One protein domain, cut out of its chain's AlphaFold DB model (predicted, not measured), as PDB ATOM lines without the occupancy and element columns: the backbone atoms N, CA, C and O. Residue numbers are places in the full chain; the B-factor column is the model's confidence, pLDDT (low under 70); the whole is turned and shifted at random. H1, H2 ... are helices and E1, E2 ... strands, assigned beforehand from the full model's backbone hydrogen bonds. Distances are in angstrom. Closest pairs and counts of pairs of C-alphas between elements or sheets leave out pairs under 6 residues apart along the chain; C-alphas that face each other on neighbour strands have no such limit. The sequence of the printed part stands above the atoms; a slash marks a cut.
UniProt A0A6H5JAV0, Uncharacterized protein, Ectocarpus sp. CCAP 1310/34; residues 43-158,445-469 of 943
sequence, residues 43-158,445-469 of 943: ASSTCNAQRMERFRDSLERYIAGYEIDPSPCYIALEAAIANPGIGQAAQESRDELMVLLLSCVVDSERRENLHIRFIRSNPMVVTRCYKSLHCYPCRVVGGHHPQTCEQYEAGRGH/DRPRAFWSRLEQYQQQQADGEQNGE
ATOM      1  N   ALA A  43     192.306 181.913 188.932       65.75
ATOM      2  CA  ALA A  43     192.963 182.270 187.672       65.75
ATOM      3  C   ALA A  43     192.398 183.558 187.030       65.75
ATOM      4  O   ALA A  43     193.037 184.141 186.154       65.75
ATOM      5  N   SER A  44     191.208 184.007 187.447       69.19
ATOM      6  CA  SER A  44     190.561 185.219 186.935       69.19
ATOM      7  C   SER A  44     190.999 186.472 187.705       69.19
ATOM      8  O   SER A  44     191.369 187.475 187.095       69.19
ATOM      9  N   SER A  45     191.054 186.410 189.041       71.25
ATOM     10  CA  SER A  45     191.481 187.543 189.881       71.25
ATOM     11  C   SER A  45     192.939 187.945 189.627       71.25
ATOM     12  O   SER A  45     193.239 189.123 189.434       71.25
ATOM     13  N   THR A  46     193.836 186.964 189.513       78.25
ATOM     14  CA  THR A  46     195.257 187.187 189.181       78.25
ATOM     15  C   THR A  46     195.471 187.813 187.795       78.25
ATOM     16  O   THR A  46     196.406 188.592 187.612       78.25
ATOM     17  N   CYS A  47     194.580 187.551 186.830       87.00
ATOM     18  CA  CYS A  47     194.585 188.210 185.519       87.00
ATOM     19  C   CYS A  47     194.220 189.702 185.623       87.00
ATOM     20  O   CYS A  47     194.784 190.528 184.904       87.00
ATOM     21  N   ASN A  48     193.314 190.062 186.538       85.56
ATOM     22  CA  ASN A  48     192.862 191.441 186.722       85.56
ATOM     23  C   ASN A  48     193.889 192.319 187.439       85.56
ATOM     24  O   ASN A  48     194.164 193.417 186.954       85.56
ATOM     25  N   ALA A  49     194.537 191.818 188.493       87.94
ATOM     26  CA  ALA A  49     195.631 192.532 189.158       87.94
ATOM     27  C   ALA A  49     196.745 192.927 188.162       87.94
ATOM     28  O   ALA A  49     197.116 194.095 188.069       87.94
ATOM     29  N   GLN A  50     197.188 191.990 187.311       92.94
ATOM     30  CA  GLN A  50     198.213 192.259 186.289       92.94
ATOM     31  C   GLN A  50     197.769 193.244 185.193       92.94
ATOM     32  O   GLN A  50     198.616 193.879 184.564       92.94
ATOM     33  N   ARG A  51     196.463 193.377 184.917       91.25
ATOM     34  CA  ARG A  51     195.943 194.408 183.996       91.25
ATOM     35  C   ARG A  51     196.000 195.789 184.646       91.25
ATOM     36  O   ARG A  51     196.450 196.733 184.002       91.25
ATOM     37  N   MET A  52     195.597 195.886 185.913       90.31
ATOM     38  CA  MET A  52     195.634 197.126 186.693       90.31
ATOM     39  C   MET A  52     197.059 197.640 186.905       90.31
ATOM     40  O   MET A  52     197.308 198.827 186.721       90.31
ATOM     41  N   GLU A  53     198.003 196.749 187.213       93.56
ATOM     42  CA  GLU A  53     199.425 197.073 187.381       93.56
ATOM     43  C   GLU A  53     200.040 197.609 186.075       93.56
ATOM     44  O   GLU A  53     200.592 198.705 186.047       93.56
ATOM     45  N   ARG A  54     199.815 196.933 184.936       93.88
ATOM     46  CA  ARG A  54     200.254 197.431 183.613       93.88
ATOM     47  C   ARG A  54     199.597 198.753 183.218       93.88
ATOM     48  O   ARG A  54     200.202 199.546 182.490       93.88
ATOM     49  N   PHE A  55     198.357 198.985 183.647       94.50
ATOM     50  CA  PHE A  55     197.691 200.268 183.456       94.50
ATOM     51  C   PHE A  55     198.337 201.362 184.315       94.50
ATOM     52  O   PHE A  55     198.646 202.422 183.773       94.50
ATOM     53  N   ARG A  56     198.653 201.083 185.586       94.38
ATOM     54  CA  ARG A  56     199.411 201.984 186.467       94.38
ATOM     55  C   ARG A  56     200.763 202.360 185.878       94.38
ATOM     56  O   ARG A  56     200.998 203.544 185.652       94.38
ATOM     57  N   ASP A  57     201.581 201.376 185.511       95.31
ATOM     58  CA  ASP A  57     202.893 201.587 184.885       95.31
ATOM     59  C   ASP A  57     202.815 202.463 183.627       95.31
ATOM     60  O   ASP A  57     203.754 203.185 183.292       95.31
ATOM     61  N   SER A  58     201.715 202.376 182.878       94.69
ATOM     62  CA  SER A  58     201.518 203.138 181.641       94.69
ATOM     63  C   SER A  58     200.972 204.542 181.900       94.69
ATOM     64  O   SER A  58     201.435 205.492 181.273       94.69
ATOM     65  N   LEU A  59     200.063 204.705 182.865       93.88
ATOM     66  CA  LEU A  59     199.588 206.018 183.293       93.88
ATOM     67  C   LEU A  59     200.711 206.827 183.952       93.88
ATOM     68  O   LEU A  59     200.870 208.003 183.645       93.88
ATOM     69  N   GLU A  60     201.534 206.211 184.801       95.06
ATOM     70  CA  GLU A  60     202.659 206.891 185.451       95.06
ATOM     71  C   GLU A  60     203.727 207.317 184.438       95.06
ATOM     72  O   GLU A  60     204.189 208.457 184.484       95.06
ATOM     73  N   ARG A  61     204.054 206.473 183.447       95.06
ATOM     74  CA  ARG A  61     204.959 206.858 182.347       95.06
ATOM     75  C   ARG A  61     204.372 207.948 181.440       95.06
ATOM     76  O   ARG A  61     205.135 208.763 180.918       95.06
ATOM     77  N   TYR A  62     203.049 208.011 181.293       94.88
ATOM     78  CA  TYR A  62     202.359 209.075 180.560       94.88
ATOM     79  C   TYR A  62     202.282 210.400 181.345       94.88
ATOM     80  O   TYR A  62     202.495 211.468 180.769       94.88
ATOM     81  N   ILE A  63     202.043 210.357 182.660       94.31
ATOM     82  CA  ILE A  63     202.030 211.538 183.540       94.31
ATOM     83  C   ILE A  63     203.447 212.105 183.713       94.31
ATOM     84  O   ILE A  63     203.645 213.310 183.583       94.31
ATOM     85  N   ALA A  64     204.449 211.253 183.953       94.31
ATOM     86  CA  ALA A  64     205.827 211.663 184.248       94.31
ATOM     87  C   ALA A  64     206.655 212.090 183.015       94.31
ATOM     88  O   ALA A  64     207.868 212.271 183.111       94.31
ATOM     89  N   GLY A  65     206.024 212.251 181.849       92.00
ATOM     90  CA  GLY A  65     206.648 212.803 180.644       92.00
ATOM     91  C   GLY A  65     207.168 211.780 179.625       92.00
ATOM     92  O   GLY A  65     207.304 212.129 178.450       92.00
ATOM     93  N   TYR A  66     207.435 210.539 180.047       91.31
ATOM     94  CA  TYR A  66     208.207 209.544 179.288       91.31
ATOM     95  C   TYR A  66     207.528 209.026 178.011       91.31
ATOM     96  O   TYR A  66     208.217 208.785 177.020       91.31
ATOM     97  N   GLU A  67     206.202 208.871 178.004       87.31
ATOM     98  CA  GLU A  67     205.430 208.564 176.789       87.31
ATOM     99  C   GLU A  67     204.681 209.812 176.305       87.31
ATOM    100  O   GLU A  67     204.061 210.504 177.105       87.31
ATOM    101  N   ILE A  68     204.739 210.119 175.003       83.94
ATOM    102  CA  ILE A  68     204.010 211.253 174.391       83.94
ATOM    103  C   ILE A  68     202.681 210.783 173.773       83.94
ATOM    104  O   ILE A  68     201.672 211.477 173.856       83.94
ATOM    105  N   ASP A  69     202.662 209.588 173.176       86.06
ATOM    106  CA  ASP A  69     201.441 208.966 172.658       86.06
ATOM    107  C   ASP A  69     200.588 208.441 173.831       86.06
ATOM    108  O   ASP A  69     201.091 207.628 174.605       86.06
ATOM    109  N   PRO A  70     199.310 208.845 173.979       88.75
ATOM    110  CA  PRO A  70     198.415 208.271 174.986       88.75
ATOM    111  C   PRO A  70     198.049 206.804 174.715       88.75
ATOM    112  O   PRO A  70     197.451 206.164 175.577       88.75
ATOM    113  N   SER A  71     198.338 206.250 173.532       88.44
ATOM    114  CA  SER A  71     197.844 204.927 173.128       88.44
ATOM    115  C   SER A  71     198.291 203.750 174.007       88.44
ATOM    116  O   SER A  71     197.436 202.897 174.230       88.44
ATOM    117  N   PRO A  72     199.525 203.644 174.547       89.88
ATOM    118  CA  PRO A  72     199.885 202.543 175.448       89.88
ATOM    119  C   PRO A  72     199.088 202.597 176.758       89.88
ATOM    120  O   PRO A  72     198.453 201.612 177.133       89.88
ATOM    121  N   CYS A  73     199.022 203.779 177.386       90.94
ATOM    122  CA  CYS A  73     198.161 204.056 178.537       90.94
ATOM    123  C   CYS A  73     196.686 203.737 178.239       90.94
ATOM    124  O   CYS A  73     196.012 203.100 179.045       90.94
ATOM    125  N   TYR A  74     196.191 204.124 177.062       91.00
ATOM    126  CA  TYR A  74     194.808 203.891 176.652       91.00
ATOM    127  C   TYR A  74     194.487 202.412 176.392       91.00
ATOM    128  O   TYR A  74     193.426 201.924 176.772       91.00
ATOM    129  N   ILE A  75     195.404 201.674 175.764       91.25
ATOM    130  CA  ILE A  75     195.253 200.234 175.516       91.25
ATOM    131  C   ILE A  75     195.278 199.464 176.840       91.25
ATOM    132  O   ILE A  75     194.508 198.520 177.004       91.25
ATOM    133  N   ALA A  76     196.108 199.880 177.802       91.50
ATOM    134  CA  ALA A  76     196.108 199.300 179.140       91.50
ATOM    135  C   ALA A  76     194.818 199.633 179.921       91.50
ATOM    136  O   ALA A  76     194.276 198.752 180.585       91.50
ATOM    137  N   LEU A  77     194.279 200.851 179.775       90.00
ATOM    138  CA  LEU A  77     192.984 201.257 180.335       90.00
ATOM    139  C   LEU A  77     191.830 200.406 179.779       90.00
ATOM    140  O   LEU A  77     191.089 199.802 180.550       90.00
ATOM    141  N   GLU A  78     191.705 200.284 178.454       89.56
ATOM    142  CA  GLU A  78     190.703 199.405 177.833       89.56
ATOM    143  C   GLU A  78     190.899 197.941 178.255       89.56
ATOM    144  O   GLU A  78     189.925 197.263 178.567       89.56
ATOM    145  N   ALA A  79     192.138 197.446 178.348       89.56
ATOM    146  CA  ALA A  79     192.409 196.082 178.809       89.56
ATOM    147  C   ALA A  79     192.016 195.844 180.279       89.56
ATOM    148  O   ALA A  79     191.640 194.722 180.625       89.56
ATOM    149  N   ALA A  80     192.078 196.865 181.137       86.50
ATOM    150  CA  ALA A  80     191.599 196.804 182.517       86.50
ATOM    151  C   ALA A  80     190.059 196.845 182.597       86.50
ATOM    152  O   ALA A  80     189.457 195.986 183.248       86.50
ATOM    153  N   ILE A  81     189.425 197.787 181.885       84.00
ATOM    154  CA  ILE A  81     187.964 197.986 181.894       84.00
ATOM    155  C   ILE A  81     187.220 196.867 181.147       84.00
ATOM    156  O   ILE A  81     186.091 196.548 181.509       84.00
ATOM    157  N   ALA A  82     187.823 196.228 180.135       80.88
ATOM    158  CA  ALA A  82     187.243 195.113 179.373       80.88
ATOM    159  C   ALA A  82     187.190 193.787 180.170       80.88
ATOM    160  O   ALA A  82     187.554 192.711 179.682       80.88
ATOM    161  N   ASN A  83     186.738 193.870 181.420       73.25
ATOM    162  CA  ASN A  83     186.273 192.753 182.217       73.25
ATOM    163  C   ASN A  83     184.823 192.429 181.816       73.25
ATOM    164  O   ASN A  83     183.954 193.287 181.956       73.25
ATOM    165  N   PRO A  84     184.520 191.209 181.334       55.69
ATOM    166  CA  PRO A  84     183.248 190.892 180.672       55.69
ATOM    167  C   PRO A  84     182.033 190.759 181.617       55.69
ATOM    168  O   PRO A  84     181.025 190.179 181.228       55.69
ATOM    169  N   GLY A  85     182.127 191.252 182.857       60.50
ATOM    170  CA  GLY A  85     181.048 191.235 183.851       60.50
ATOM    171  C   GLY A  85     180.346 192.579 184.066       60.50
ATOM    172  O   GLY A  85     179.351 192.618 184.780       60.50
ATOM    173  N   ILE A  86     180.844 193.676 183.484       52.69
ATOM    174  CA  ILE A  86     180.310 195.027 183.717       52.69
ATOM    175  C   ILE A  86     179.420 195.428 182.524       52.69
ATOM    176  O   ILE A  86     179.899 195.501 181.394       52.69
ATOM    177  N   GLY A  87     178.116 195.620 182.773       62.66
ATOM    178  CA  GLY A  87     177.078 195.890 181.756       62.66
ATOM    179  C   GLY A  87     176.980 197.361 181.323       62.66
ATOM    180  O   GLY A  87     177.987 198.050 181.258       62.66
ATOM    181  N   GLN A  88     175.775 197.889 181.059       56.06
ATOM    182  CA  GLN A  88     175.604 199.313 180.691       56.06
ATOM    183  C   GLN A  88     176.127 200.292 181.758       56.06
ATOM    184  O   GLN A  88     176.708 201.308 181.391       56.06
ATOM    185  N   ALA A  89     176.059 199.937 183.046       60.38
ATOM    186  CA  ALA A  89     176.694 200.689 184.138       60.38
ATOM    187  C   ALA A  89     178.227 200.842 183.974       60.38
ATOM    188  O   ALA A  89     178.836 201.738 184.561       60.38
ATOM    189  N   ALA A  90     178.873 200.011 183.140       68.81
ATOM    190  CA  ALA A  90     180.270 200.191 182.746       68.81
ATOM    191  C   ALA A  90     180.491 201.447 181.899       68.81
ATOM    192  O   ALA A  90     181.604 201.956 181.887       68.81
ATOM    193  N   GLN A  91     179.485 201.922 181.158       67.94
ATOM    194  CA  GLN A  91     179.605 203.089 180.283       67.94
ATOM    195  C   GLN A  91     179.643 204.386 181.101       67.94
ATOM    196  O   GLN A  91     180.484 205.244 180.855       67.94
ATOM    197  N   GLU A  92     178.804 204.481 182.129       74.81
ATOM    198  CA  GLU A  92     178.819 205.579 183.104       74.81
ATOM    199  C   GLU A  92     180.108 205.516 183.937       74.81
ATOM    200  O   GLU A  92     180.889 206.469 183.944       74.81
ATOM    201  N   SER A  93     180.436 204.331 184.471       82.00
ATOM    202  CA  SER A  93     181.706 204.085 185.173       82.00
ATOM    203  C   SER A  93     182.945 204.393 184.310       82.00
ATOM    204  O   SER A  93     183.983 204.777 184.847       82.00
ATOM    205  N   ARG A  94     182.872 204.225 182.977       85.94
ATOM    206  CA  ARG A  94     183.936 204.572 182.012       85.94
ATOM    207  C   ARG A  94     184.141 206.078 181.940       85.94
ATOM    208  O   ARG A  94     185.280 206.524 182.060       85.94
ATOM    209  N   ASP A  95     183.070 206.842 181.743       85.56
ATOM    210  CA  ASP A  95     183.130 208.302 181.624       85.56
ATOM    211  C   ASP A  95     183.589 208.948 182.948       85.56
ATOM    212  O   ASP A  95     184.421 209.859 182.944       85.56
ATOM    213  N   GLU A  96     183.138 208.434 184.094       87.56
ATOM    214  CA  GLU A  96     183.553 208.890 185.429       87.56
ATOM    215  C   GLU A  96     185.014 208.560 185.747       87.56
ATOM    216  O   GLU A  96     185.784 209.444 186.142       87.56
ATOM    217  N   LEU A  97     185.428 207.306 185.524       89.06
ATOM    218  CA  LEU A  97     186.826 206.893 185.652       89.06
ATOM    219  C   LEU A  97     187.715 207.731 184.729       89.06
ATOM    220  O   LEU A  97     188.803 208.140 185.128       89.06
ATOM    221  N   MET A  98     187.244 208.057 183.525       91.94
ATOM    222  CA  MET A  98     187.971 208.932 182.615       91.94
ATOM    223  C   MET A  98     188.110 210.357 183.170       91.94
ATOM    224  O   MET A  98     189.208 210.910 183.134       91.94
ATOM    225  N   VAL A  99     187.056 210.947 183.743       91.50
ATOM    226  CA  VAL A  99     187.130 212.266 184.408       91.50
ATOM    227  C   VAL A  99     188.146 212.258 185.561       91.50
ATOM    228  O   VAL A  99     188.955 213.184 185.666       91.50
ATOM    229  N   LEU A 100     188.171 211.201 186.380       92.81
ATOM    230  CA  LEU A 100     189.158 211.029 187.454       92.81
ATOM    231  C   LEU A 100     190.591 210.921 186.924       92.81
ATOM    232  O   LEU A 100     191.482 211.627 187.401       92.81
ATOM    233  N   LEU A 101     190.820 210.087 185.909       93.31
ATOM    234  CA  LEU A 101     192.137 209.907 185.297       93.31
ATOM    235  C   LEU A 101     192.649 211.204 184.666       93.31
ATOM    236  O   LEU A 101     193.807 211.571 184.857       93.31
ATOM    237  N   LEU A 102     191.774 211.959 183.997       94.31
ATOM    238  CA  LEU A 102     192.098 213.280 183.459       94.31
ATOM    239  C   LEU A 102     192.452 214.290 184.560       94.31
ATOM    240  O   LEU A 102     193.325 215.129 184.343       94.31
ATOM    241  N   SER A 103     191.849 214.191 185.750       95.50
ATOM    242  CA  SER A 103     192.217 215.028 186.904       95.50
ATOM    243  C   SER A 103     193.610 214.717 187.481       95.50
ATOM    244  O   SER A 103     194.218 215.588 188.109       95.50
ATOM    245  N   CYS A 104     194.143 213.512 187.230       93.69
ATOM    246  CA  CYS A 104     195.490 213.100 187.643       93.69
ATOM    247  C   CYS A 104     196.588 213.575 186.672       93.69
ATOM    248  O   CYS A 104     197.738 213.746 187.078       93.69
ATOM    249  N   VAL A 105     196.256 213.814 185.398       94.62
ATOM    250  CA  VAL A 105     197.205 214.345 184.407       94.62
ATOM    251  C   VAL A 105     197.324 215.860 184.589       94.62
ATOM    252  O   VAL A 105     196.464 216.614 184.136       94.62
ATOM    253  N   VAL A 106     198.374 216.319 185.278       95.25
ATOM    254  CA  VAL A 106     198.601 217.750 185.591       95.25
ATOM    255  C   VAL A 106     198.783 218.600 184.326       95.25
ATOM    256  O   VAL A 106     198.223 219.690 184.235       95.25
ATOM    257  N   ASP A 107     199.518 218.073 183.352       94.81
ATOM    258  CA  ASP A 107     199.805 218.689 182.054       94.81
ATOM    259  C   ASP A 107     198.545 218.799 181.168       94.81
ATOM    260  O   ASP A 107     197.797 217.831 181.007       94.81
ATOM    261  N   SER A 108     198.287 219.986 180.611       94.00
ATOM    262  CA  SER A 108     197.070 220.287 179.845       94.00
ATOM    263  C   SER A 108     197.023 219.582 178.488       94.00
ATOM    264  O   SER A 108     195.977 219.034 178.132       94.00
ATOM    265  N   GLU A 109     198.135 219.537 177.750       89.44
ATOM    266  CA  GLU A 109     198.185 218.924 176.418       89.44
ATOM    267  C   GLU A 109     198.047 217.399 176.505       89.44
ATOM    268  O   GLU A 109     197.321 216.781 175.725       89.44
ATOM    269  N   ARG A 110     198.684 216.769 177.498       90.69
ATOM    270  CA  ARG A 110     198.537 215.335 177.794       90.69
ATOM    271  C   ARG A 110     197.121 215.005 178.254       90.69
ATOM    272  O   ARG A 110     196.563 213.989 177.841       90.69
ATOM    273  N   ARG A 111     196.495 215.876 179.052       95.00
ATOM    274  CA  ARG A 111     195.087 215.721 179.441       95.00
ATOM    275  C   ARG A 111     194.171 215.777 178.213       95.00
ATOM    276  O   ARG A 111     193.346 214.883 178.040       95.00
ATOM    277  N   GLU A 112     194.335 216.762 177.327       91.88
ATOM    278  CA  GLU A 112     193.533 216.853 176.098       91.88
ATOM    279  C   GLU A 112     193.791 215.668 175.148       91.88
ATOM    280  O   GLU A 112     192.837 215.055 174.669       91.88
ATOM    281  N   ASN A 113     195.048 215.270 174.927       89.81
ATOM    282  CA  ASN A 113     195.393 214.126 174.076       89.81
ATOM    283  C   ASN A 113     194.784 212.808 174.587       89.81
ATOM    284  O   ASN A 113     194.209 212.053 173.796       89.81
ATOM    285  N   LEU A 114     194.853 212.533 175.896       92.44
ATOM    286  CA  LEU A 114     194.242 211.344 176.499       92.44
ATOM    287  C   LEU A 114     192.705 211.391 176.408       92.44
ATOM    288  O   LEU A 114     192.083 210.395 176.036       92.44
ATOM    289  N   HIS A 115     192.090 212.555 176.645       92.81
ATOM    290  CA  HIS A 115     190.642 212.764 176.508       92.81
ATOM    291  C   HIS A 115     190.157 212.543 175.069       92.81
ATOM    292  O   HIS A 115     189.205 211.802 174.830       92.81
ATOM    293  N   ILE A 116     190.861 213.103 174.085       90.50
ATOM    294  CA  ILE A 116     190.582 212.894 172.663       90.50
ATOM    295  C   ILE A 116     190.784 211.421 172.273       90.50
ATOM    296  O   ILE A 116     190.031 210.905 171.442       90.50
ATOM    297  N   ARG A 117     191.758 210.712 172.861       90.19
ATOM    298  CA  ARG A 117     191.971 209.276 172.614       90.19
ATOM    299  C   ARG A 117     190.823 208.417 173.153       90.19
ATOM    300  O   ARG A 117     190.399 207.497 172.448       90.19
ATOM    301  N   PHE A 118     190.296 208.760 174.329       92.31
ATOM    302  CA  PHE A 118     189.094 208.150 174.900       92.31
ATOM    303  C   PHE A 118     187.871 208.391 174.020       92.31
ATOM    304  O   PHE A 118     187.299 207.426 173.521       92.31
ATOM    305  N   ILE A 119     187.536 209.648 173.714       91.81
ATOM    306  CA  ILE A 119     186.330 209.969 172.930       91.81
ATOM    307  C   ILE A 119     186.413 209.428 171.486       91.81
ATOM    308  O   ILE A 119     185.403 209.096 170.877       91.81
ATOM    309  N   ARG A 120     187.606 209.269 170.894       87.62
ATOM    310  CA  ARG A 120     187.737 208.593 169.583       87.62
ATOM    311  C   ARG A 120     187.416 207.095 169.625       87.62
ATOM    312  O   ARG A 120     187.148 206.527 168.570       87.62
ATOM    313  N   SER A 121     187.487 206.476 170.800       88.25
ATOM    314  CA  SER A 121     187.314 205.031 171.006       88.25
ATOM    315  C   SER A 121     185.941 204.707 171.612       88.25
ATOM    316  O   SER A 121     185.311 203.735 171.211       88.25
ATOM    317  N   ASN A 122     185.442 205.584 172.489       90.06
ATOM    318  CA  ASN A 122     184.068 205.650 172.982       90.06
ATOM    319  C   ASN A 122     183.392 206.870 172.314       90.06
ATOM    320  O   ASN A 122     183.346 207.948 172.907       90.06
ATOM    321  N   PRO A 123     182.931 206.760 171.047       90.88
ATOM    322  CA  PRO A 123     182.468 207.910 170.265       90.88
ATOM    323  C   PRO A 123     181.200 208.555 170.817       90.88
ATOM    324  O   PRO A 123     180.982 209.739 170.571       90.88
ATOM    325  N   MET A 124     180.371 207.773 171.504       91.81
ATOM    326  CA  MET A 124     179.071 208.160 172.036       91.81
ATOM    327  C   MET A 124     179.255 208.859 173.384       91.81
ATOM    328  O   MET A 124     179.518 208.199 174.382       91.81
ATOM    329  N   VAL A 125     179.119 210.185 173.397       90.75
ATOM    330  CA  VAL A 125     179.300 211.030 174.589       90.75
ATOM    331  C   VAL A 125     178.059 211.872 174.862       90.75
ATOM    332  O   VAL A 125     177.487 212.459 173.940       90.75
ATOM    333  N   VAL A 126     177.651 211.970 176.129       90.38
ATOM    334  CA  VAL A 126     176.620 212.922 176.571       90.38
ATOM    335  C   VAL A 126     177.297 214.250 176.891       90.38
ATOM    336  O   VAL A 126     178.184 214.314 177.742       90.38
ATOM    337  N   THR A 127     176.916 215.340 176.219       87.56
ATOM    338  CA  THR A 127     177.578 216.632 176.478       87.56
ATOM    339  C   THR A 127     176.941 217.378 177.651       87.56
ATOM    340  O   THR A 127     175.719 217.483 177.761       87.56
ATOM    341  N   ARG A 128     177.771 217.968 178.520       83.75
ATOM    342  CA  ARG A 128     177.299 218.677 179.724       83.75
ATOM    343  C   ARG A 128     176.458 219.928 179.434       83.75
ATOM    344  O   ARG A 128     175.683 220.329 180.291       83.75
ATOM    345  N   CYS A 129     176.603 220.554 178.262       85.19
ATOM    346  CA  CYS A 129     175.949 221.832 177.956       85.19
ATOM    347  C   CYS A 129     174.519 221.711 177.405       85.19
ATOM    348  O   CYS A 129     173.789 222.697 177.441       85.19
ATOM    349  N   TYR A 130     174.108 220.535 176.920       85.50
ATOM    350  CA  TYR A 130     172.730 220.285 176.464       85.50
ATOM    351  C   TYR A 130     172.200 218.875 176.792       85.50
ATOM    352  O   TYR A 130     171.138 218.497 176.308       85.50
ATOM    353  N   LYS A 131     172.922 218.097 177.615       90.88
ATOM    354  CA  LYS A 131     172.532 216.778 178.158       90.88
ATOM    355  C   LYS A 131     172.072 215.731 177.126       90.88
ATOM    356  O   LYS A 131     171.383 214.787 177.489       90.88
ATOM    357  N   SER A 132     172.474 215.850 175.859       92.38
ATOM    358  CA  SER A 132     172.139 214.870 174.816       92.38
ATOM    359  C   SER A 132     173.368 214.118 174.301       92.38
ATOM    360  O   SER A 132     174.508 214.591 174.379       92.38
ATOM    361  N   LEU A 133     173.100 212.912 173.803       91.88
ATOM    362  CA  LEU A 133     174.061 211.920 173.331       91.88
ATOM    363  C   LEU A 133     174.530 212.229 171.901       91.88
ATOM    364  O   LEU A 133     173.706 212.512 171.034       91.88
ATOM    365  N   HIS A 134     175.833 212.158 171.626       92.56
ATOM    366  CA  HIS A 134     176.409 212.416 170.300       92.56
ATOM    367  C   HIS A 134     177.533 211.430 169.948       92.56
ATOM    368  O   HIS A 134     178.420 211.227 170.769       92.56
ATOM    369  N   CYS A 135     177.605 210.929 168.698       92.62
ATOM    370  CA  CYS A 135     178.890 210.428 168.160       92.62
ATOM    371  C   CYS A 135     179.786 211.645 167.901       92.62
ATOM    372  O   CYS A 135     179.581 212.368 166.926       92.62
ATOM    373  N   TYR A 136     180.783 211.887 168.754       91.00
ATOM    374  CA  TYR A 136     181.781 212.953 168.593       91.00
ATOM    375  C   TYR A 136     182.443 212.964 167.198       91.00
ATOM    376  O   TYR A 136     182.567 214.052 166.625       91.00
ATOM    377  N   PRO A 137     182.803 211.805 166.592       88.00
ATOM    378  CA  PRO A 137     183.289 211.761 165.213       88.00
ATOM    379  C   PRO A 137     182.357 212.410 164.161       88.00
ATOM    380  O   PRO A 137     182.783 213.339 163.474       88.00
ATOM    381  N   CYS A 138     181.087 211.988 164.041       88.06
ATOM    382  CA  CYS A 138     180.161 212.479 162.999       88.06
ATOM    383  C   CYS A 138     179.216 213.619 163.444       88.06
ATOM    384  O   CYS A 138     178.522 214.213 162.615       88.06
ATOM    385  N   ARG A 139     179.223 213.959 164.741       89.94
ATOM    386  CA  ARG A 139     178.503 215.064 165.410       89.94
ATOM    387  C   ARG A 139     176.971 215.001 165.350       89.94
ATOM    388  O   ARG A 139     176.317 216.041 165.375       89.94
ATOM    389  N   VAL A 140     176.395 213.804 165.283       90.75
ATOM    390  CA  VAL A 140     174.934 213.596 165.206       90.75
ATOM    391  C   VAL A 140     174.306 213.602 166.598       90.75
ATOM    392  O   VAL A 140     174.802 212.897 167.474       90.75
ATOM    393  N   VAL A 141     173.227 214.371 166.772       91.69
ATOM    394  CA  VAL A 141     172.374 214.388 167.976       91.69
ATOM    395  C   VAL A 141     171.621 213.059 168.087       91.69
ATOM    396  O   VAL A 141     171.084 212.592 167.091       91.69
ATOM    397  N   GLY A 142     171.595 212.447 169.272       90.56
ATOM    398  CA  GLY A 142     171.095 211.081 169.489       90.56
ATOM    399  C   GLY A 142     172.091 209.982 169.084       90.56
ATOM    400  O   GLY A 142     171.831 208.799 169.285       90.56
ATOM    401  N   GLY A 143     173.249 210.349 168.524       88.31
ATOM    402  CA  GLY A 143     174.127 209.409 167.828       88.31
ATOM    403  C   GLY A 143     173.517 208.909 166.514       88.31
ATOM    404  O   GLY A 143     172.714 209.584 165.887       88.31
ATOM    405  N   HIS A 144     173.952 207.742 166.051       85.88
ATOM    406  CA  HIS A 144     173.542 207.159 164.759       85.88
ATOM    407  C   HIS A 144     173.312 205.643 164.874       85.88
ATOM    408  O   HIS A 144     173.444 204.911 163.893       85.88
ATOM    409  N   HIS A 145     173.045 205.140 166.080       85.75
ATOM    410  CA  HIS A 145     172.774 203.717 166.289       85.75
ATOM    411  C   HIS A 145     171.479 203.325 165.538       85.75
ATOM    412  O   HIS A 145     170.558 204.141 165.497       85.75
ATOM    413  N   PRO A 146     171.384 202.144 164.892       86.06
ATOM    414  CA  PRO A 146     172.300 200.997 164.934       86.06
ATOM    415  C   PRO A 146     173.515 201.071 163.987       86.06
ATOM    416  O   PRO A 146     174.327 200.151 163.974       86.06
ATOM    417  N   GLN A 147     173.665 202.127 163.182       88.25
ATOM    418  CA  GLN A 147     174.797 202.265 162.257       88.25
ATOM    419  C   GLN A 147     176.113 202.527 163.012       88.25
ATOM    420  O   GLN A 147     176.122 202.981 164.156       88.25
ATOM    421  N   THR A 148     177.245 202.318 162.344       88.00
ATOM    422  CA  THR A 148     178.571 202.833 162.749       88.00
ATOM    423  C   THR A 148     178.756 204.294 162.309       88.00
ATOM    424  O   THR A 148     178.108 204.726 161.350       88.00
ATOM    425  N   CYS A 149     179.659 205.066 162.942       85.50
ATOM    426  CA  CYS A 149     179.928 206.441 162.484       85.50
ATOM    427  C   CYS A 149     180.442 206.427 161.013       85.50
ATOM    428  O   CYS A 149     180.152 207.352 160.261       85.50
ATOM    429  N   GLU A 150     181.126 205.359 160.567       83.56
ATOM    430  CA  GLU A 150     181.516 205.079 159.173       83.56
ATOM    431  C   GLU A 150     180.324 204.900 158.215       83.56
ATOM    432  O   GLU A 150     180.288 205.547 157.168       83.56
ATOM    433  N   GLN A 151     179.356 204.039 158.547       84.12
ATOM    434  CA  GLN A 151     178.145 203.834 157.733       84.12
ATOM    435  C   GLN A 151     177.305 205.116 157.653       84.12
ATOM    436  O   GLN A 151     176.792 205.463 156.589       84.12
ATOM    437  N   TYR A 152     177.221 205.863 158.755       87.62
ATOM    438  CA  TYR A 152     176.533 207.146 158.785       87.62
ATOM    439  C   TYR A 152     177.249 208.214 157.931       87.62
ATOM    440  O   TYR A 152     176.624 208.925 157.141       87.62
ATOM    441  N   GLU A 153     178.580 208.312 158.037       84.06
ATOM    442  CA  GLU A 153     179.406 209.165 157.170       84.06
ATOM    443  C   GLU A 153     179.249 208.820 155.683       84.06
ATOM    444  O   GLU A 153     179.265 209.723 154.843       84.06
ATOM    445  N   ALA A 154     179.086 207.533 155.362       81.81
ATOM    446  CA  ALA A 154     178.836 207.059 154.008       81.81
ATOM    447  C   ALA A 154     177.497 207.575 153.466       81.81
ATOM    448  O   ALA A 154     177.454 208.152 152.379       81.81
ATOM    449  N   GLY A 155     176.426 207.436 154.256       81.88
ATOM    450  CA  GLY A 155     175.082 207.895 153.897       81.88
ATOM    451  C   GLY A 155     174.980 209.406 153.660       81.88
ATOM    452  O   GLY A 155     174.168 209.842 152.848       81.88
ATOM    453  N   ARG A 156     175.835 210.217 154.302       81.44
ATOM    454  CA  ARG A 156     175.897 211.672 154.058       81.44
ATOM    455  C   ARG A 156     176.580 212.085 152.750       81.44
ATOM    456  O   ARG A 156     176.495 213.255 152.388       81.44
ATOM    457  N   GLY A 157     177.305 211.193 152.071       75.62
ATOM    458  CA  GLY A 157     177.947 211.498 150.785       75.62
ATOM    459  C   GLY A 157     179.035 212.585 150.810       75.62
ATOM    460  O   GLY A 157     179.471 213.023 149.748       75.62
ATOM    461  N   HIS A 158     179.505 213.032 151.983       76.25
ATOM    462  CA  HIS A 158     180.584 214.023 152.093       76.25
ATOM    463  C   HIS A 158     181.926 213.405 151.659       76.25
ATOM    464  O   HIS A 158     182.606 212.756 152.461       76.25
ATOM    465  N   ASP A 445     200.626 214.005 195.259       63.53
ATOM    466  CA  ASP A 445     199.909 213.026 196.090       63.53
ATOM    467  C   ASP A 445     198.530 212.637 195.537       63.53
ATOM    468  O   ASP A 445     197.991 211.594 195.910       63.53
ATOM    469  N   ARG A 446     197.982 213.397 194.576       67.12
ATOM    470  CA  ARG A 446     196.697 213.060 193.927       67.12
ATOM    471  C   ARG A 446     196.706 211.688 193.229       67.12
ATOM    472  O   ARG A 446     195.770 210.930 193.479       67.12
ATOM    473  N   PRO A 447     197.730 211.306 192.432       69.19
ATOM    474  CA  PRO A 447     197.781 209.971 191.831       69.19
ATOM    475  C   PRO A 447     197.843 208.852 192.880       69.19
ATOM    476  O   PRO A 447     197.182 207.832 192.723       69.19
ATOM    477  N   ARG A 448     198.577 209.056 193.985       75.62
ATOM    478  CA  ARG A 448     198.659 208.085 195.092       75.62
ATOM    479  C   ARG A 448     197.308 207.894 195.778       75.62
ATOM    480  O   ARG A 448     196.865 206.761 195.930       75.62
ATOM    481  N   ALA A 449     196.635 208.990 196.132       77.44
ATOM    482  CA  ALA A 449     195.318 208.946 196.762       77.44
ATOM    483  C   ALA A 449     194.264 208.267 195.866       77.44
ATOM    484  O   ALA A 449     193.441 207.500 196.363       77.44
ATOM    485  N   PHE A 450     194.318 208.499 194.549       81.62
ATOM    486  CA  PHE A 450     193.496 207.782 193.570       81.62
ATOM    487  C   PHE A 450     193.801 206.274 193.558       81.62
ATOM    488  O   PHE A 450     192.878 205.467 193.665       81.62
ATOM    489  N   TRP A 451     195.079 205.882 193.482       81.44
ATOM    490  CA  TRP A 451     195.463 204.470 193.430       81.44
ATOM    491  C   TRP A 451     195.086 203.692 194.688       81.44
ATOM    492  O   TRP A 451     194.478 202.634 194.554       81.44
ATOM    493  N   SER A 452     195.378 204.211 195.884       82.56
ATOM    494  CA  SER A 452     195.055 203.507 197.133       82.56
ATOM    495  C   SER A 452     193.548 203.321 197.323       82.56
ATOM    496  O   SER A 452     193.119 202.263 197.776       82.56
ATOM    497  N   ARG A 453     192.726 204.298 196.909       79.25
ATOM    498  CA  ARG A 453     191.263 204.143 196.910       79.25
ATOM    499  C   ARG A 453     190.796 203.087 195.898       79.25
ATOM    500  O   ARG A 453     189.944 202.264 196.218       79.25
ATOM    501  N   LEU A 454     191.374 203.062 194.695       76.75
ATOM    502  CA  LEU A 454     191.025 202.069 193.672       76.75
ATOM    503  C   LEU A 454     191.449 200.639 194.062       76.75
ATOM    504  O   LEU A 454     190.735 199.689 193.750       76.75
ATOM    505  N   GLU A 455     192.567 200.482 194.776       80.44
ATOM    506  CA  GLU A 455     192.999 199.205 195.364       80.44
ATOM    507  C   GLU A 455     192.029 198.723 196.449       80.44
ATOM    508  O   GLU A 455     191.603 197.571 196.416       80.44
ATOM    509  N   GLN A 456     191.620 199.602 197.369       79.75
ATOM    510  CA  GLN A 456     190.664 199.264 198.431       79.75
ATOM    511  C   GLN A 456     189.287 198.849 197.881       79.75
ATOM    512  O   GLN A 456     188.724 197.859 198.347       79.75
ATOM    513  N   TYR A 457     188.781 199.525 196.841       75.38
ATOM    514  CA  TYR A 457     187.554 199.106 196.148       75.38
ATOM    515  C   TYR A 457     187.681 197.701 195.533       75.38
ATOM    516  O   TYR A 457     186.765 196.881 195.624       75.38
ATOM    517  N   GLN A 458     188.829 197.395 194.917       72.56
ATOM    518  CA  GLN A 458     189.084 196.073 194.333       72.56
ATOM    519  C   GLN A 458     189.268 194.979 195.391       72.56
ATOM    520  O   GLN A 458     188.902 193.834 195.133       72.56
ATOM    521  N   GLN A 459     189.769 195.326 196.580       79.56
ATOM    522  CA  GLN A 459     189.847 194.414 197.718       79.56
ATOM    523  C   GLN A 459     188.441 194.050 198.231       79.56
ATOM    524  O   GLN A 459     188.112 192.869 198.276       79.56
ATOM    525  N   GLN A 460     187.558 195.028 198.472       77.56
ATOM    526  CA  GLN A 460     186.167 194.760 198.889       77.56
ATOM    527  C   GLN A 460     185.375 193.945 197.846       77.56
ATOM    528  O   GLN A 460     184.633 193.027 198.200       77.56
ATOM    529  N   GLN A 461     185.590 194.209 196.551       72.19
ATOM    530  CA  GLN A 461     185.062 193.382 195.452       72.19
ATOM    531  C   GLN A 461     185.567 191.926 195.493       72.19
ATOM    532  O   GLN A 461     184.831 191.017 195.107       72.19
ATOM    533  N   ALA A 462     186.806 191.686 195.938       70.12
ATOM    534  CA  ALA A 462     187.391 190.349 196.047       70.12
ATOM    535  C   ALA A 462     186.940 189.596 197.311       70.12
ATOM    536  O   ALA A 462     186.743 188.382 197.249       70.12
ATOM    537  N   ASP A 463     186.743 190.312 198.421       80.56
ATOM    538  CA  ASP A 463     186.289 189.758 199.703       80.56
ATOM    539  C   ASP A 463     184.769 189.491 199.736       80.56
ATOM    540  O   ASP A 463     184.280 188.750 200.588       80.56
ATOM    541  N   GLY A 464     184.020 190.033 198.768       82.38
ATOM    542  CA  GLY A 464     182.579 189.813 198.606       82.38
ATOM    543  C   GLY A 464     181.694 190.811 199.359       82.38
ATOM    544  O   GLY A 464     180.475 190.639 199.382       82.38
ATOM    545  N   GLU A 465     182.278 191.865 199.932       78.25
ATOM    546  CA  GLU A 465     181.584 192.925 200.676       78.25
ATOM    547  C   GLU A 465     180.869 193.908 199.726       78.25
ATOM    548  O   GLU A 465     181.218 195.084 199.597       78.25
ATOM    549  N   GLN A 466     179.850 193.422 199.011       57.47
ATOM    550  CA  GLN A 466     179.041 194.248 198.115       57.47
ATOM    551  C   GLN A 466     178.038 195.121 198.883       57.47
ATOM    552  O   GLN A 466     176.862 194.787 198.997       57.47
ATOM    553  N   ASN A 467     178.474 196.316 199.288       57.66
ATOM    554  CA  ASN A 467     177.587 197.390 199.765       57.66
ATOM    555  C   ASN A 467     176.725 198.028 198.647       57.66
ATOM    556  O   ASN A 467     176.056 199.029 198.878       57.66
ATOM    557  N   GLY A 468     176.777 197.507 197.415       63.00
ATOM    558  CA  GLY A 468     176.035 198.014 196.252       63.00
ATOM    559  C   GLY A 468     176.500 199.371 195.703       63.00
ATOM    560  O   GLY A 468     176.065 199.761 194.623       63.00
ATOM    561  N   GLU A 469     177.386 200.087 196.402       64.88
ATOM    562  CA  GLU A 469     177.782 201.439 196.007       64.88
ATOM    563  C   GLU A 469     178.635 201.471 194.720       64.88
ATOM    564  O   GLU A 469     179.593 200.698 194.575       64.88
TER     565      GLU A 469
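What this domain is: This is residues 43 to 158 and 445 to 469 of the 943 residues of an uncharacterized protein of Ectocarpus sp. CCAP 1310/34 (UniProt A0A6H5JAV0). Picture two helical hairpins next to each other, H1 with H2 and H3 with H4, joined where H2 touches H4, with H6 running loosely alongside, near H1 and H3. Beyond H4 an arm leads away from these helices and makes the length: the small strand hairpin E1 and E2, then a loop, then short H5 at the far end. The printed part has 141 residues, with six named helices and two named strands in the order H1 H2 H3 H4 E1 E2 H5 H6; the sheet, E1 - E2, is antiparallel and the class is mostly helix. The whole is only just compact, close to loose, with a radius of gyration of the C-alphas of 17.0 A and spans of 51 by 36 by 31 A.

Where its parts are: Find C-alpha 43 at (192.963, 182.270, 187.672); from there H1 runs 30.9 A to residue 63. Next come H2, residues 71 to 81, 14.9 A long, and H3, residues 89 to 104, 22.8 A long. H4, residues 108 to 121, starts at C-alpha 108, (197.070, 220.287, 179.845), and measures 20.2 A. Then look for E1, residues 124 to 126, E2, residues 133 to 135, and H5, residues 149 to 155. Past the cut, H6 covers residues 446 to 463, is 26.2 A long and ends at C-alpha 463, (186.289, 189.758, 199.703).

How they stand to each other: Begin with the hairpin H1 and H2: they touch, the C-alphas of Ser 58 and Cys 73 coming closest at 4.7 A, at a shallow tilt of 31 degrees, opposite ways. H2 touches H4 at a steep tilt of 55 degrees, with residues 114 to 118 of H4 alone; the closest C-alphas are those of Tyr 74 and Arg 117, 7.3 A apart. In the hairpin H3 and H4, H3 touches with residues 98 to 102 alone; C-alphas 102 and 111 are the closest, 5.6 A apart, and the tilt is shallow, 16 degrees, opposite ways. H6 is close to but not clearly touching H1, at a shallow tilt of 6 degrees, opposite ways; their closest C-alphas, 45 and 462, are 7.9 A apart. In the hairpin E1 and E2, look at N 125 and O 134, within hydrogen-bond range at 2.9 A. H5 and H4 are apart. In H2, H3, H4, H5 and H6 every O i to N i+4 pair is within hydrogen-bond range; in H1, 16 of 17 are.

The domain as a whole: The C-alphas of Gly 157 and Asp 463 are the two farthest apart, 54.2 A. Residues 159 to 444 are not printed, and C-alphas 158 and 445 are 48.1 A apart across the cut. The link from E2 to H5 is long, 13 residues. Residues 84 to 89, of which 89 belongs to H3, stand free. Look for pLDDT under 70 at residues 43 to 44, 84 to 91, 445 to 447 and 466 to 469.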